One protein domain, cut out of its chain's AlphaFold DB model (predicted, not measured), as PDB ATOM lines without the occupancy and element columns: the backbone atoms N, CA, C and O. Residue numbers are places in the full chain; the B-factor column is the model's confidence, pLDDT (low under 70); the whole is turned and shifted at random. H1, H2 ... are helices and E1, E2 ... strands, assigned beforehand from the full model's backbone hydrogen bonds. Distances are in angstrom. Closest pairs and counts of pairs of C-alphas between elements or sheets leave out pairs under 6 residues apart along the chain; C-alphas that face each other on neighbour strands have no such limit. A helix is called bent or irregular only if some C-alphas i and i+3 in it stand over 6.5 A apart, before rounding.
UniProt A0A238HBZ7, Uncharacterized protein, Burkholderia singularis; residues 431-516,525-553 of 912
ATOM      1  N   GLU A 431     -25.416 -47.751  14.625       94.88
ATOM      2  CA  GLU A 431     -25.949 -48.295  13.360       94.88
ATOM      3  C   GLU A 431     -25.029 -48.027  12.151       94.88
ATOM      4  O   GLU A 431     -25.104 -48.719  11.132       94.88
ATOM      5  N   LYS A 432     -24.151 -47.025  12.283       95.25
ATOM      6  CA  LYS A 432     -23.115 -46.617  11.326       95.25
ATOM      7  C   LYS A 432     -21.745 -46.639  12.004       95.25
ATOM      8  O   LYS A 432     -21.627 -46.273  13.169       95.25
ATOM      9  N   ALA A 433     -20.708 -46.992  11.257       96.38
ATOM     10  CA  ALA A 433     -19.311 -46.889  11.656       96.38
ATOM     11  C   ALA A 433     -18.472 -46.447  10.453       96.38
ATOM     12  O   ALA A 433     -18.619 -47.000   9.367       96.38
ATOM     13  N   TRP A 434     -17.560 -45.496  10.632       97.38
ATOM     14  CA  TRP A 434     -16.584 -45.147   9.600       97.38
ATOM     15  C   TRP A 434     -15.267 -45.864   9.880       97.38
ATOM     16  O   TRP A 434     -14.695 -45.735  10.963       97.38
ATOM     17  N   VAL A 435     -14.790 -46.628   8.903       96.81
ATOM     18  CA  VAL A 435     -13.578 -47.443   8.985       96.81
ATOM     19  C   VAL A 435     -12.452 -46.700   8.279       96.81
ATOM     20  O   VAL A 435     -12.474 -46.581   7.059       96.81
ATOM     21  N   ILE A 436     -11.474 -46.199   9.030       96.44
ATOM     22  CA  ILE A 436     -10.248 -45.591   8.498       96.44
ATOM     23  C   ILE A 436      -9.199 -46.701   8.375       96.44
ATOM     24  O   ILE A 436      -8.633 -47.143   9.378       96.44
ATOM     25  N   SER A 437      -8.975 -47.176   7.151       94.00
ATOM     26  CA  SER A 437      -8.100 -48.314   6.843       94.00
ATOM     27  C   SER A 437      -6.673 -47.920   6.458       94.00
ATOM     28  O   SER A 437      -5.761 -48.708   6.686       94.00
ATOM     29  N   ASP A 438      -6.464 -46.704   5.947       93.06
ATOM     30  CA  ASP A 438      -5.138 -46.099   5.781       93.06
ATOM     31  C   ASP A 438      -5.133 -44.659   6.308       93.06
ATOM     32  O   ASP A 438      -6.077 -43.894   6.093       93.06
ATOM     33  N   ALA A 439      -4.031 -44.291   6.952       93.19
ATOM     34  CA  ALA A 439      -3.641 -42.922   7.241       93.19
ATOM     35  C   ALA A 439      -2.114 -42.849   7.098       93.19
ATOM     36  O   ALA A 439      -1.387 -43.247   8.011       93.19
ATOM     37  N   SER A 440      -1.626 -42.360   5.959       92.44
ATOM     38  CA  SER A 440      -0.205 -42.391   5.593       92.44
ATOM     39  C   SER A 440       0.291 -41.029   5.109       92.44
ATOM     40  O   SER A 440      -0.414 -40.283   4.436       92.44
ATOM     41  N   LEU A 441       1.521 -40.665   5.461       89.62
ATOM     42  CA  LEU A 441       2.185 -39.442   5.012       89.62
ATOM     43  C   LEU A 441       3.069 -39.753   3.800       89.62
ATOM     44  O   LEU A 441       3.923 -40.639   3.880       89.62
ATOM     45  N   LYS A 442       2.913 -39.021   2.690       86.81
ATOM     46  CA  LYS A 442       3.907 -39.037   1.608       86.81
ATOM     47  C   LYS A 442       5.162 -38.297   2.066       86.81
ATOM     48  O   LYS A 442       5.083 -37.155   2.507       86.81
ATOM     49  N   ILE A 443       6.318 -38.922   1.897       81.69
ATOM     50  CA  ILE A 443       7.630 -38.310   2.091       81.69
ATOM     51  C   ILE A 443       8.372 -38.379   0.762       81.69
ATOM     52  O   ILE A 443       8.513 -39.449   0.170       81.69
ATOM     53  N   TYR A 444       8.883 -37.243   0.305       75.31
ATOM     54  CA  TYR A 444       9.728 -37.170  -0.881       75.31
ATOM     55  C   TYR A 444      11.189 -37.150  -0.435       75.31
ATOM     56  O   TYR A 444      11.639 -36.172   0.163       75.31
ATOM     57  N   ASP A 445      11.936 -38.233  -0.680       70.38
ATOM     58  CA  ASP A 445      13.333 -38.286  -0.244       70.38
ATOM     59  C   ASP A 445      14.224 -37.449  -1.168       70.38
ATOM     60  O   ASP A 445      14.625 -37.856  -2.259       70.38
ATOM     61  N   MET A 446      14.533 -36.240  -0.706       66.06
ATOM     62  CA  MET A 446      15.350 -35.264  -1.426       66.06
ATOM     63  C   MET A 446      16.793 -35.741  -1.666       66.06
ATOM     64  O   MET A 446      17.479 -35.157  -2.502       66.06
ATOM     65  N   ARG A 447      17.263 -36.781  -0.957       66.88
ATOM     66  CA  ARG A 447      18.634 -37.310  -1.077       66.88
ATOM     67  C   ARG A 447      18.801 -38.213  -2.298       66.88
ATOM     68  O   ARG A 447      19.860 -38.195  -2.919       66.88
ATOM     69  N   ASP A 448      17.737 -38.903  -2.701       58.03
ATOM     70  CA  ASP A 448      17.735 -39.827  -3.845       58.03
ATOM     71  C   ASP A 448      17.626 -39.098  -5.209       58.03
ATOM     72  O   ASP A 448      17.598 -39.728  -6.267       58.03
ATOM     73  N   ARG A 449      17.633 -37.751  -5.220       54.56
ATOM     74  CA  ARG A 449      17.556 -36.902  -6.431       54.56
ATOM     75  C   ARG A 449      18.656 -37.156  -7.477       54.56
ATOM     76  O   ARG A 449      18.492 -36.724  -8.615       54.56
ATOM     77  N   TYR A 450      19.741 -37.855  -7.135       56.16
ATOM     78  CA  TYR A 450      20.896 -38.107  -8.014       56.16
ATOM     79  C   TYR A 450      20.589 -38.864  -9.323       56.16
ATOM     80  O   TYR A 450      21.435 -38.870 -10.213       56.16
ATOM     81  N   ILE A 451      19.408 -39.481  -9.462       58.53
ATOM     82  CA  ILE A 451      18.995 -40.238 -10.664       58.53
ATOM     83  C   ILE A 451      17.713 -39.641 -11.300       58.53
ATOM     84  O   ILE A 451      17.086 -40.246 -12.162       58.53
ATOM     85  N   GLY A 452      17.270 -38.451 -10.872       61.97
ATOM     86  CA  GLY A 452      16.099 -37.753 -11.436       61.97
ATOM     87  C   GLY A 452      14.723 -38.373 -11.132       61.97
ATOM     88  O   GLY A 452      13.704 -37.713 -11.323       61.97
ATOM     89  N   VAL A 453      14.668 -39.602 -10.611       62.00
ATOM     90  CA  VAL A 453      13.435 -40.272 -10.170       62.00
ATOM     91  C   VAL A 453      13.203 -39.995  -8.686       62.00
ATOM     92  O   VAL A 453      13.885 -40.551  -7.828       62.00
ATOM     93  N   VAL A 454      12.222 -39.149  -8.359       61.66
ATOM     94  CA  VAL A 454      11.861 -38.871  -6.959       61.66
ATOM     95  C   VAL A 454      10.980 -39.999  -6.417       61.66
ATOM     96  O   VAL A 454       9.769 -40.025  -6.638       61.66
ATOM     97  N   VAL A 455      11.585 -40.936  -5.686       67.56
ATOM     98  CA  VAL A 455      10.857 -42.026  -5.020       67.56
ATOM     99  C   VAL A 455      10.119 -41.480  -3.795       67.56
ATOM    100  O   VAL A 455      10.727 -41.125  -2.785       67.56
ATOM    101  N   ALA A 456       8.789 -41.426  -3.876       69.69
ATOM    102  CA  ALA A 456       7.939 -41.110  -2.735       69.69
ATOM    103  C   ALA A 456       7.850 -42.323  -1.793       69.69
ATOM    104  O   ALA A 456       7.312 -43.367  -2.163       69.69
ATOM    105  N   LYS A 457       8.361 -42.174  -0.571       79.00
ATOM    106  CA  LYS A 457       8.287 -43.170   0.506       79.00
ATOM    107  C   LYS A 457       7.052 -42.838   1.352       79.00
ATOM    108  O   LYS A 457       6.884 -41.684   1.741       79.00
ATOM    109  N   SER A 458       6.166 -43.793   1.624       79.94
ATOM    110  CA  SER A 458       5.092 -43.574   2.604       79.94
ATOM    111  C   SER A 458       5.620 -43.771   4.025       79.94
ATOM    112  O   SER A 458       6.534 -44.561   4.264       79.94
ATOM    113  N   ARG A 459       5.038 -43.046   4.980       82.75
ATOM    114  CA  ARG A 459       5.158 -43.335   6.407       82.75
ATOM    115  C   ARG A 459       3.776 -43.386   7.019       82.75
ATOM    116  O   ARG A 459       3.080 -42.372   7.072       82.75
ATOM    117  N   ASP A 460       3.425 -44.542   7.541       84.69
ATOM    118  CA  ASP A 460       2.075 -44.790   8.020       84.69
ATOM    119  C   ASP A 460       1.919 -44.232   9.445       84.69
ATOM    120  O   ASP A 460       2.769 -44.432  10.321       84.69
ATOM    121  N   ILE A 461       0.857 -43.455   9.665       81.00
ATOM    122  CA  ILE A 461       0.457 -42.936  10.984       81.00
ATOM    123  C   ILE A 461      -0.196 -44.077  11.763       81.00
ATOM    124  O   ILE A 461       0.137 -44.334  12.920       81.00
ATOM    125  N   ILE A 462      -1.079 -44.809  11.080       78.56
ATOM    126  CA  ILE A 462      -1.525 -46.139  11.482       78.56
ATOM    127  C   ILE A 462      -0.355 -47.093  11.201       78.56
ATOM    128  O   ILE A 462      -0.240 -47.660  10.124       78.56
ATOM    129  N   GLN A 463       0.527 -47.268  12.190       67.88
ATOM    130  CA  GLN A 463       1.706 -48.160  12.130       67.88
ATOM    131  C   GLN A 463       1.351 -49.659  11.999       67.88
ATOM    132  O   GLN A 463       2.226 -50.519  12.040       67.88
ATOM    133  N   ASP A 464       0.061 -49.973  11.904       65.75
ATOM    134  CA  ASP A 464      -0.528 -51.300  11.978       65.75
ATOM    135  C   ASP A 464      -1.674 -51.400  10.964       65.75
ATOM    136  O   ASP A 464      -2.854 -51.317  11.307       65.75
ATOM    137  N   ALA A 465      -1.321 -51.573   9.690       62.12
ATOM    138  CA  ALA A 465      -2.278 -51.712   8.590       62.12
ATOM    139  C   ALA A 465      -3.200 -52.951   8.705       62.12
ATOM    140  O   ALA A 465      -4.091 -53.130   7.878       62.12
ATOM    141  N   SER A 466      -3.010 -53.813   9.718       76.88
ATOM    142  CA  SER A 466      -3.889 -54.961   9.980       76.88
ATOM    143  C   SER A 466      -5.164 -54.604  10.757       76.88
ATOM    144  O   SER A 466      -6.101 -55.402  10.790       76.88
ATOM    145  N   GLU A 467      -5.221 -53.423  11.384       88.44
ATOM    146  CA  GLU A 467      -6.248 -53.077  12.370       88.44
ATOM    147  C   GLU A 467      -6.731 -51.620  12.179       88.44
ATOM    148  O   GLU A 467      -6.119 -50.684  12.698       88.44
ATOM    149  N   PRO A 468      -7.832 -51.380  11.437       94.19
ATOM    150  CA  PRO A 468      -8.255 -50.032  11.056       94.19
ATOM    151  C   PRO A 468      -8.686 -49.199  12.266       94.19
ATOM    152  O   PRO A 468      -9.193 -49.731  13.258       94.19
ATOM    153  N   ALA A 469      -8.569 -47.873  12.190       95.88
ATOM    154  CA  ALA A 469      -9.227 -47.000  13.159       95.88
ATOM    155  C   ALA A 469     -10.736 -46.917  12.859       95.88
ATOM    156  O   ALA A 469     -11.153 -46.995  11.706       95.88
ATOM    157  N   LEU A 470     -11.566 -46.787  13.895       97.25
ATOM    158  CA  LEU A 470     -13.027 -46.754  13.764       97.25
ATOM    159  C   LEU A 470     -13.564 -45.452  14.350       97.25
ATOM    160  O   LEU A 470     -13.239 -45.136  15.488       97.25
ATOM    161  N   VAL A 471     -14.405 -44.730  13.617       97.81
ATOM    162  CA  VAL A 471     -15.179 -43.602  14.151       97.81
ATOM    163  C   VAL A 471     -16.629 -44.049  14.287       97.81
ATOM    164  O   VAL A 471     -17.235 -44.508  13.319       97.81
ATOM    165  N   LEU A 472     -17.172 -43.948  15.496       97.25
ATOM    166  CA  LEU A 472     -18.514 -44.402  15.856       97.25
ATOM    167  C   LEU A 472     -19.348 -43.206  16.342       97.25
ATOM    168  O   LEU A 472     -18.852 -42.443  17.171       97.25
ATOM    169  N   PRO A 473     -20.594 -43.019  15.879       95.81
ATOM    170  CA  PRO A 473     -21.492 -42.017  16.438       95.81
ATOM    171  C   PRO A 473     -21.948 -42.443  17.840       95.81
ATOM    172  O   PRO A 473     -22.115 -43.635  18.110       95.81
ATOM    173  N   VAL A 474     -22.190 -41.476  18.723       94.81
ATOM    174  CA  VAL A 474     -22.840 -41.679  20.028       94.81
ATOM    175  C   VAL A 474     -23.836 -40.550  20.324       94.81
ATOM    176  O   VAL A 474     -23.700 -39.460  19.768       94.81
ATOM    177  N   PRO A 475     -24.850 -40.770  21.186       91.56
ATOM    178  CA  PRO A 475     -25.906 -39.784  21.413       91.56
ATOM    179  C   PRO A 475     -25.412 -38.403  21.865       91.56
ATOM    180  O   PRO A 475     -24.444 -38.284  22.621       91.56
ATOM    181  N   GLY A 476     -26.123 -37.364  21.414       88.69
ATOM    182  CA  GLY A 476     -25.742 -35.961  21.603       88.69
ATOM    183  C   GLY A 476     -24.682 -35.491  20.604       88.69
ATOM    184  O   GLY A 476     -23.733 -34.841  21.023       88.69
ATOM    185  N   ASP A 477     -24.815 -35.888  19.333       89.62
ATOM    186  CA  ASP A 477     -24.030 -35.443  18.164       89.62
ATOM    187  C   ASP A 477     -22.499 -35.471  18.332       89.62
ATOM    188  O   ASP A 477     -21.751 -34.698  17.734       89.62
ATOM    189  N   ARG A 478     -22.023 -36.425  19.141       93.56
ATOM    190  CA  ARG A 478     -20.605 -36.704  19.389       93.56
ATOM    191  C   ARG A 478     -20.175 -37.959  18.639       93.56
ATOM    192  O   ARG A 478     -20.968 -38.872  18.407       93.56
ATOM    193  N   TYR A 479     -18.880 -38.053  18.362       96.69
ATOM    194  CA  TYR A 479     -18.265 -39.250  17.801       96.69
ATOM    195  C   TYR A 479     -17.168 -39.772  18.736       96.69
ATOM    196  O   TYR A 479     -16.534 -39.011  19.470       96.69
ATOM    197  N   LEU A 480     -16.944 -41.084  18.713       97.38
ATOM    198  CA  LEU A 480     -15.851 -41.773  19.397       97.38
ATOM    199  C   LEU A 480     -14.901 -42.364  18.352       97.38
ATOM    200  O   LEU A 480     -15.314 -43.178  17.528       97.38
ATOM    201  N   LEU A 481     -13.629 -41.975  18.405       97.75
ATOM    202  CA  LEU A 481     -12.549 -42.588  17.635       97.75
ATOM    203  C   LEU A 481     -11.946 -43.727  18.457       97.75
ATOM    204  O   LEU A 481     -11.462 -43.481  19.556       97.75
ATOM    205  N   ILE A 482     -11.918 -44.942  17.909       96.69
ATOM    206  CA  ILE A 482     -11.174 -46.091  18.433       96.69
ATOM    207  C   ILE A 482      -9.965 -46.354  17.524       96.69
ATOM    208  O   ILE A 482     -10.100 -46.899  16.421       96.69
ATOM    209  N   LYS A 483      -8.769 -45.989  17.988       94.56
ATOM    210  CA  LYS A 483      -7.480 -46.154  17.289       94.56
ATOM    211  C   LYS A 483      -7.104 -47.641  17.111       94.56
ATOM    212  O   LYS A 483      -7.738 -48.499  17.732       94.56
ATOM    213  N   PRO A 484      -6.108 -47.994  16.268       89.94
ATOM    214  CA  PRO A 484      -5.706 -49.386  16.009       89.94
ATOM    215  C   PRO A 484      -5.401 -50.207  17.272       89.94
ATOM    216  O   PRO A 484      -5.888 -51.322  17.419       89.94
ATOM    217  N   ASN A 485      -4.687 -49.623  18.237       81.94
ATOM    218  CA  ASN A 485      -4.319 -50.261  19.508       81.94
ATOM    219  C   ASN A 485      -5.470 -50.385  20.533       81.94
ATOM    220  O   ASN A 485      -5.269 -50.928  21.618       81.94
ATOM    221  N   GLY A 486      -6.668 -49.886  20.211       89.81
ATOM    222  CA  GLY A 486      -7.830 -49.890  21.101       89.81
ATOM    223  C   GLY A 486      -8.005 -48.629  21.953       89.81
ATOM    224  O   GLY A 486      -9.040 -48.521  22.607       89.81
ATOM    225  N   GLU A 487      -7.073 -47.664  21.927       90.88
ATOM    226  CA  GLU A 487      -7.303 -46.338  22.526       90.88
ATOM    227  C   GLU A 487      -8.593 -45.719  21.986       90.88
ATOM    228  O   GLU A 487      -8.828 -45.727  20.776       90.88
ATOM    229  N   ILE A 488      -9.396 -45.140  22.877       95.44
ATOM    230  CA  ILE A 488     -10.642 -44.458  22.533       95.44
ATOM    231  C   ILE A 488     -10.558 -42.967  22.873       95.44
ATOM    232  O   ILE A 488      -9.878 -42.595  23.825       95.44
ATOM    233  N   SER A 489     -11.242 -42.101  22.129       95.75
ATOM    234  CA  SER A 489     -11.396 -40.684  22.484       95.75
ATOM    235  C   SER A 489     -12.658 -40.075  21.875       95.75
ATOM    236  O   SER A 489     -13.013 -40.402  20.741       95.75
ATOM    237  N   TYR A 490     -13.292 -39.132  22.577       95.94
ATOM    238  CA  TYR A 490     -14.283 -38.245  21.961       95.94
ATOM    239  C   TYR A 490     -13.630 -37.355  20.900       95.94
ATOM    240  O   TYR A 490     -12.521 -36.854  21.090       95.94
ATOM    241  N   VAL A 491     -14.332 -37.170  19.786       96.00
ATOM    242  CA  VAL A 491     -13.894 -36.394  18.624       96.00
ATOM    243  C   VAL A 491     -15.073 -35.606  18.054       96.00
ATOM    244  O   VAL A 491     -16.152 -36.152  17.819       96.00
ATOM    245  N   ASN A 492     -14.846 -34.315  17.818       93.00
ATOM    246  CA  ASN A 492     -15.816 -33.384  17.239       93.00
ATOM    247  C   ASN A 492     -15.455 -33.116  15.770       93.00
ATOM    248  O   ASN A 492     -14.300 -33.295  15.379       93.00
ATOM    249  N   ASP A 493     -16.436 -32.705  14.960       92.75
ATOM    250  CA  ASP A 493     -16.273 -32.277  13.555       92.75
ATOM    251  C   ASP A 493     -15.589 -33.291  12.608       92.75
ATOM    252  O   ASP A 493     -15.225 -32.965  11.477       92.75
ATOM    253  N   ILE A 494     -15.416 -34.540  13.055       96.00
ATOM    254  CA  ILE A 494     -14.705 -35.602  12.334       96.00
ATOM    255  C   ILE A 494     -15.536 -36.231  11.210       96.00
ATOM    256  O   ILE A 494     -14.968 -36.809  10.289       96.00
ATOM    257  N   VAL A 495     -16.860 -36.082  11.246       96.56
ATOM    258  CA  VAL A 495     -17.796 -36.490  10.190       96.56
ATOM    259  C   VAL A 495     -18.587 -35.264   9.740       96.56
ATOM    260  O   VAL A 495     -18.992 -34.444  10.562       96.56
ATOM    261  N   ARG A 496     -18.840 -35.148   8.433       96.19
ATOM    262  CA  ARG A 496     -19.799 -34.194   7.861       96.19
ATOM    263  C   ARG A 496     -20.657 -34.923   6.832       96.19
ATOM    264  O   ARG A 496     -20.133 -35.451   5.856       96.19
ATOM    265  N   GLY A 497     -21.968 -34.973   7.061       93.25
ATOM    266  CA  GLY A 497     -22.843 -35.874   6.308       93.25
ATOM    267  C   GLY A 497     -22.433 -37.325   6.559       93.25
ATOM    268  O   GLY A 497     -22.440 -37.769   7.704       93.25
ATOM    269  N   ASP A 498     -22.029 -38.030   5.503       94.81
ATOM    270  CA  ASP A 498     -21.492 -39.394   5.577       94.81
ATOM    271  C   ASP A 498     -19.973 -39.481   5.294       94.81
ATOM    272  O   ASP A 498     -19.430 -40.582   5.189       94.81
ATOM    273  N   GLU A 499     -19.257 -38.349   5.235       96.12
ATOM    274  CA  GLU A 499     -17.818 -38.290   4.926       96.12
ATOM    275  C   GLU A 499     -16.933 -37.930   6.132       96.12
ATOM    276  O   GLU A 499     -17.185 -36.960   6.858       96.12
ATOM    277  N   ILE A 500     -15.817 -38.653   6.289       97.25
ATOM    278  CA  ILE A 500     -14.781 -38.351   7.287       97.25
ATOM    279  C   ILE A 500     -13.983 -37.108   6.881       97.25
ATOM    280  O   ILE A 500     -13.377 -37.039   5.812       97.25
ATOM    281  N   GLN A 501     -13.929 -36.129   7.780       97.25
ATOM    282  CA  GLN A 501     -13.194 -34.887   7.590       97.25
ATOM    283  C   GLN A 501     -11.698 -35.117   7.839       97.25
ATOM    284  O   GLN A 501     -11.252 -35.341   8.966       97.25
ATOM    285  N   LYS A 502     -10.914 -35.041   6.757       95.38
ATOM    286  CA  LYS A 502      -9.496 -35.431   6.716       95.38
ATOM    287  C   LYS A 502      -8.633 -34.790   7.811       95.38
ATOM    288  O   LYS A 502      -7.881 -35.493   8.477       95.38
ATOM    289  N   GLY A 503      -8.746 -33.473   8.003       94.31
ATOM    290  CA  GLY A 503      -7.969 -32.726   9.000       94.31
ATOM    291  C   GLY A 503      -8.255 -33.169  10.442       94.31
ATOM    292  O   GLY A 503      -7.330 -33.628  11.114       94.31
ATOM    293  N   PRO A 504      -9.514 -33.088  10.919       95.69
ATOM    294  CA  PRO A 504      -9.912 -33.601  12.232       95.69
ATOM    295  C   PRO A 504      -9.525 -35.068  12.472       95.69
ATOM    296  O   PRO A 504      -9.004 -35.390  13.539       95.69
ATOM    297  N   ALA A 505      -9.705 -35.947  11.479       95.56
ATOM    298  CA  ALA A 505      -9.354 -37.362  11.602       95.56
ATOM    299  C   ALA A 505      -7.844 -37.593  11.772       95.56
ATOM    300  O   ALA A 505      -7.434 -38.323  12.672       95.56
ATOM    301  N   LEU A 506      -7.009 -36.939  10.957       93.88
ATOM    302  CA  LEU A 506      -5.550 -37.020  11.079       93.88
ATOM    303  C   LEU A 506      -5.063 -36.456  12.423       93.88
ATOM    304  O   LEU A 506      -4.246 -37.091  13.088       93.88
ATOM    305  N   ALA A 507      -5.615 -35.323  12.868       93.06
ATOM    306  CA  ALA A 507      -5.276 -34.729  14.161       93.06
ATOM    307  C   ALA A 507      -5.643 -35.654  15.338       93.06
ATOM    308  O   ALA A 507      -4.844 -35.835  16.254       93.06
ATOM    309  N   ALA A 508      -6.815 -36.298  15.299       93.25
ATOM    310  CA  ALA A 508      -7.251 -37.243  16.330       93.25
ATOM    311  C   ALA A 508      -6.461 -38.572  16.324       93.25
ATOM    312  O   ALA A 508      -6.290 -39.205  17.370       93.25
ATOM    313  N   LEU A 509      -5.911 -38.967  15.170       92.69
ATOM    314  CA  LEU A 509      -4.925 -40.049  15.049       92.69
ATOM    315  C   LEU A 509      -3.512 -39.645  15.518       92.69
ATOM    316  O   LEU A 509      -2.623 -40.493  15.554       92.69
ATOM    317  N   GLY A 510      -3.298 -38.386  15.918       90.94
ATOM    318  CA  GLY A 510      -2.017 -37.886  16.425       90.94
ATOM    319  C   GLY A 510      -1.039 -37.418  15.343       90.94
ATOM    320  O   GLY A 510       0.157 -37.318  15.616       90.94
ATOM    321  N   ALA A 511      -1.511 -37.138  14.125       89.50
ATOM    322  CA  ALA A 511      -0.694 -36.519  13.088       89.50
ATOM    323  C   ALA A 511      -0.625 -34.994  13.274       89.50
ATOM    324  O   ALA A 511      -1.646 -34.307  13.335       89.50
ATOM    325  N   GLU A 512       0.595 -34.468  13.320       85.62
ATOM    326  CA  GLU A 512       0.881 -33.034  13.296       85.62
ATOM    327  C   GLU A 512       0.981 -32.571  11.832       85.62
ATOM    328  O   GLU A 512       1.629 -33.226  11.015       85.62
ATOM    329  N   PHE A 513       0.330 -31.457  11.495       86.25
ATOM    330  CA  PHE A 513       0.372 -30.833  10.170       86.25
ATOM    331  C   PHE A 513       0.168 -29.321  10.293       86.25
ATOM    332  O   PHE A 513      -0.494 -28.852  11.227       86.25
ATOM    333  N   SER A 514       0.732 -28.547   9.365       81.06
ATOM    334  CA  SER A 514       0.607 -27.088   9.409       81.06
ATOM    335  C   SER A 514      -0.807 -26.640   9.028       81.06
ATOM    336  O   SER A 514      -1.419 -27.171   8.104       81.06
ATOM    337  N   ARG A 515      -1.337 -25.642   9.747       75.12
ATOM    338  CA  ARG A 515      -2.656 -25.037   9.470       75.12
ATOM    339  C   ARG A 515      -2.580 -23.740   8.659       75.12
ATOM    340  O   ARG A 515      -3.605 -23.288   8.166       75.12
ATOM    341  N   ASN A 516      -1.386 -23.153   8.537       66.38
ATOM    342  CA  ASN A 516      -1.191 -21.765   8.100       66.38
ATOM    343  C   ASN A 516      -0.279 -21.632   6.862       66.38
ATOM    344  O   ASN A 516       0.308 -20.572   6.658       66.38
ATOM    345  N   LEU A 525       8.096 -29.161   0.045       70.06
ATOM    346  CA  LEU A 525       7.963 -30.612   0.218       70.06
ATOM    347  C   LEU A 525       8.177 -31.015   1.691       70.06
ATOM    348  O   LEU A 525       9.164 -30.601   2.301       70.06
ATOM    349  N   CYS A 526       7.293 -31.862   2.229       76.25
ATOM    350  CA  CYS A 526       7.336 -32.367   3.607       76.25
ATOM    351  C   CYS A 526       8.702 -32.984   3.990       76.25
ATOM    352  O   CYS A 526       9.011 -34.142   3.687       76.25
ATOM    353  N   ASP A 527       9.528 -32.202   4.691       71.06
ATOM    354  CA  ASP A 527      10.829 -32.619   5.217       71.06
ATOM    355  C   ASP A 527      10.664 -33.308   6.578       71.06
ATOM    356  O   ASP A 527      10.397 -32.669   7.593       71.06
ATOM    357  N   THR A 528      10.914 -34.617   6.627       66.06
ATOM    358  CA  THR A 528      10.875 -35.424   7.867       66.06
ATOM    359  C   THR A 528      11.758 -34.918   9.014       66.06
ATOM    360  O   THR A 528      11.545 -35.318  10.161       66.06
ATOM    361  N   ASN A 529      12.742 -34.056   8.739       70.12
ATOM    362  CA  ASN A 529      13.588 -33.433   9.758       70.12
ATOM    363  C   ASN A 529      12.907 -32.218  10.428       70.12
ATOM    364  O   ASN A 529      13.337 -31.810  11.507       70.12
ATOM    365  N   LYS A 530      11.831 -31.682   9.833       70.31
ATOM    366  CA  LYS A 530      11.042 -30.526  10.285       70.31
ATOM    367  C   LYS A 530       9.564 -30.922  10.427       70.31
ATOM    368  O   LYS A 530       8.773 -30.746   9.503       70.31
ATOM    369  N   LYS A 531       9.194 -31.452  11.603       58.31
ATOM    370  CA  LYS A 531       7.836 -31.959  11.926       58.31
ATOM    371  C   LYS A 531       6.713 -30.979  11.558       58.31
ATOM    372  O   LYS A 531       5.631 -31.408  11.180       58.31
ATOM    373  N   ASP A 532       6.988 -29.683  11.655       62.19
ATOM    374  CA  ASP A 532       5.977 -28.625  11.689       62.19
ATOM    375  C   ASP A 532       5.554 -28.104  10.295       62.19
ATOM    376  O   ASP A 532       4.768 -27.162  10.211       62.19
ATOM    377  N   LEU A 533       6.080 -28.682   9.202       69.94
ATOM    378  CA  LEU A 533       5.947 -28.135   7.836       69.94
ATOM    379  C   LEU A 533       5.138 -28.973   6.834       69.94
ATOM    380  O   LEU A 533       4.915 -28.503   5.724       69.94
ATOM    381  N   CYS A 534       4.705 -30.187   7.172       85.62
ATOM    382  CA  CYS A 534       3.971 -31.029   6.218       85.62
ATOM    383  C   CYS A 534       2.525 -30.528   6.040       85.62
ATOM    384  O   CYS A 534       1.838 -30.240   7.029       85.62
ATOM    385  N   ASP A 535       2.070 -30.418   4.789       87.62
ATOM    386  CA  ASP A 535       0.747 -29.885   4.454       87.62
ATOM    387  C   ASP A 535      -0.340 -30.966   4.548       87.62
ATOM    388  O   ASP A 535      -0.085 -32.160   4.373       87.62
ATOM    389  N   LEU A 536      -1.597 -30.560   4.750       89.88
ATOM    390  CA  LEU A 536      -2.729 -31.486   4.777       89.88
ATOM    391  C   LEU A 536      -2.877 -32.292   3.464       89.88
ATOM    392  O   LEU A 536      -3.454 -33.381   3.488       89.88
ATOM    393  N   SER A 537      -2.367 -31.816   2.322       89.44
ATOM    394  CA  SER A 537      -2.375 -32.528   1.032       89.44
ATOM    395  C   SER A 537      -1.304 -33.628   0.882       89.44
ATOM    396  O   SER A 537      -1.514 -34.569   0.099       89.44
ATOM    397  N   ASP A 538      -0.216 -33.593   1.664       89.75
ATOM    398  CA  ASP A 538       0.822 -34.638   1.673       89.75
ATOM    399  C   ASP A 538       0.291 -35.963   2.238       89.75
ATOM    400  O   ASP A 538       0.662 -37.049   1.784       89.75
ATOM    401  N   PHE A 539      -0.631 -35.884   3.196       92.19
ATOM    402  CA  PHE A 539      -1.269 -37.050   3.797       92.19
ATOM    403  C   PHE A 539      -2.252 -37.734   2.837       92.19
ATOM    404  O   PHE A 539      -3.001 -37.094   2.094       92.19
ATOM    405  N   ARG A 540      -2.330 -39.058   2.918       92.94
ATOM    406  CA  ARG A 540      -3.445 -39.885   2.461       92.94
ATOM    407  C   ARG A 540      -4.277 -40.298   3.671       92.94
ATOM    408  O   ARG A 540      -3.757 -40.495   4.766       92.94
ATOM    409  N   LEU A 541      -5.577 -40.407   3.449       94.56
ATOM    410  CA  LEU A 541      -6.533 -40.966   4.391       94.56
ATOM    411  C   LEU A 541      -7.521 -41.776   3.555       94.56
ATOM    412  O   LEU A 541      -8.121 -41.219   2.634       94.56
ATOM    413  N   HIS A 542      -7.663 -43.066   3.838       95.44
ATOM    414  CA  HIS A 542      -8.677 -43.903   3.211       95.44
ATOM    415  C   HIS A 542      -9.698 -44.318   4.264       95.44
ATOM    416  O   HIS A 542      -9.353 -44.922   5.280       95.44
ATOM    417  N   SER A 543     -10.955 -43.954   4.022       96.00
ATOM    418  CA  SER A 543     -12.069 -44.219   4.923       96.00
ATOM    419  C   SER A 543     -13.297 -44.690   4.158       96.00
ATOM    420  O   SER A 543     -13.637 -44.094   3.135       96.00
ATOM    421  N   SER A 544     -13.999 -45.688   4.685       96.25
ATOM    422  CA  SER A 544     -15.297 -46.144   4.178       96.25
ATOM    423  C   SER A 544     -16.377 -46.055   5.259       96.25
ATOM    424  O   SER A 544     -16.102 -46.243   6.443       96.25
ATOM    425  N   LEU A 545     -17.617 -45.765   4.858       96.62
ATOM    426  CA  LEU A 545     -18.783 -45.913   5.730       96.62
ATOM    427  C   LEU A 545     -19.252 -47.372   5.707       96.62
ATOM    428  O   LEU A 545     -19.452 -47.955   4.642       96.62
ATOM    429  N   TYR A 546     -19.473 -47.934   6.890       93.75
ATOM    430  CA  TYR A 546     -20.060 -49.245   7.109       93.75
ATOM    431  C   TYR A 546     -21.342 -49.106   7.938       93.75
ATOM    432  O   TYR A 546     -21.306 -48.710   9.102       93.75
ATOM    433  N   SER A 547     -22.484 -49.442   7.342       90.00
ATOM    434  CA  SER A 547     -23.767 -49.542   8.047       90.00
ATOM    435  C   SER A 547     -23.995 -50.988   8.488       90.00
ATOM    436  O   SER A 547     -23.787 -51.905   7.695       90.00
ATOM    437  N   THR A 548     -24.464 -51.214   9.716       78.44
ATOM    438  CA  THR A 548     -24.832 -52.553  10.212       78.44
ATOM    439  C   THR A 548     -26.342 -52.780  10.046       78.44
ATOM    440  O   THR A 548     -27.102 -52.373  10.926       78.44
ATOM    441  N   PRO A 549     -26.827 -53.425   8.963       68.81
ATOM    442  CA  PRO A 549     -28.267 -53.520   8.696       68.81
ATOM    443  C   PRO A 549     -29.021 -54.384   9.717       68.81
ATOM    444  O   PRO A 549     -30.221 -54.199   9.921       68.81
ATOM    445  N   HIS A 550     -28.348 -55.347  10.354       72.31
ATOM    446  CA  HIS A 550     -28.975 -56.324  11.243       72.31
ATOM    447  C   HIS A 550     -28.159 -56.495  12.528       72.31
ATOM    448  O   HIS A 550     -27.043 -57.005  12.489       72.31
ATOM    449  N   ARG A 551     -28.753 -56.109  13.669       84.69
ATOM    450  CA  ARG A 551     -28.186 -56.203  15.033       84.69
ATOM    451  C   ARG A 551     -26.820 -55.493  15.182       84.69
ATOM    452  O   ARG A 551     -25.795 -56.172  15.223       84.69
ATOM    453  N   PRO A 552     -26.790 -54.150  15.317       89.56
ATOM    454  CA  PRO A 552     -25.554 -53.414  15.583       89.56
ATOM    455  C   PRO A 552     -24.801 -53.962  16.806       89.56
ATOM    456  O   PRO A 552     -25.384 -54.264  17.852       89.56
ATOM    457  N   ILE A 553     -23.486 -54.100  16.650       93.44
ATOM    458  CA  ILE A 553     -22.551 -54.586  17.673       93.44
ATOM    459  C   ILE A 553     -22.312 -53.456  18.691       93.44
ATOM    460  O   ILE A 553     -22.365 -52.285  18.314       93.44
TER     461      ILE A 553
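This is residues 431 to 516 and 525 to 553 of the 912 residues of an uncharacterized protein of Burkholderia singularis (UniProt A0A238HBZ7). A long strand, E1, is the spine of a strongly twisted sheet that curls round one short helix, H2. E6 runs beside E1 on one side, the small meander E3, E4 and E5 turns away from the other side near E1's first residues, and E2 pairs with E1's last residues in an arm tipped by H1. The printed part has 115 residues, with two named helices and six named strands; along the chain E1 comes first, then H1, then the strands E2 to E5, then H2 and last E6, and the sheet is branched, with the antiparallel neighbour pairs E1 and E2, E1 and E3, E1 and E6, E3 and E4, and E4 and E5. The class is mixed, helices and strands, though under half of the residues, 55 of 115, are in named elements. The whole is only just loose, close to compact, with a radius of gyration of the C-alphas of 16.2 A, and elongated, with spans of 57 by 30 by 24 A.

E1, residues 432 to 444, begins with C-alpha 432 at (-23.115, -46.617, 11.326) and is 36.3 A long. H1 follows as residues 446 to 451, 11.1 A long; it is irregular, with C-alphas 447 and 450 7.3 A apart. E2 is residues 456 to 460, 12.8 A long. E3, residues 469 to 474, measures 16.1 A, E4, residues 478 to 482, 13.3 A, and E5, residues 488 to 491, 9.5 A. H2, residues 502 to 508, begins at C-alpha 502 (-9.496, -35.431, 6.716) and is 10.0 A long. E6, residues 539 to 547, is 26.1 A long and ends at C-alpha 547 (-23.767, -49.542, 8.047).

E1 has three neighbours, and its pairing is staggered. E6 lies on one side of it, beside residues 432 to 442, antiparallel at 168 degrees; N 433 and O 546 are 2.8 A apart and N 540 and O 440 are 2.7 A apart, within hydrogen-bond range. On the other side lie E3, beside residues 433 to 436, and E2, beside residues 440 to 444. E1 and E3 are antiparallel at 142 degrees, with N 434 and O 471 at 2.9 A. E1 and E2 are antiparallel at 139 degrees, with N 443 and O 457 at 2.8 A. H1 is not on the sheet. E2 and E3 are apart. E3, E4 and E5 form a meander, each strand the antiparallel neighbour of the one before. The hairpin E3 and E4 has N 480 and O 472 at 2.8 A, and the hairpin E4 and E5 has N 489 and O 481 at 2.9 A. The edge strands are E2, E5 and E6. H2 is on the sheet, which curls round it; its closest C-alphas to E6 are those of Lys 502 and Leu 541, 6.7 A apart, and to E5 those of Ala 508 and Val 491, 7.1 A apart. H1 and H2 are apart. In H2 every O i to N i+4 pair is within hydrogen-bond range; in H1 0 of 2 are, and 0 of 3 O i to N i+3 pairs.

The two C-alphas farthest apart in the domain, those of Tyr 450 and Arg 551, are 57.2 A apart. Residues 517 to 524 are not printed, and C-alphas 516 and 525 are 15.0 A apart across this cut, which falls in the link from H2 to E6. Of the links that are printed whole, E2 to E3 and E5 to H2 are short and the others tight. Residues 525 to 538 hold no named element. Residues 495 to 496 pair with residues 499 to 500, antiparallel. The mean pLDDT of the printed part is 85.3; 20 residues are under 70, among them residues 446 to 456, 463 to 465 and 531 to 533.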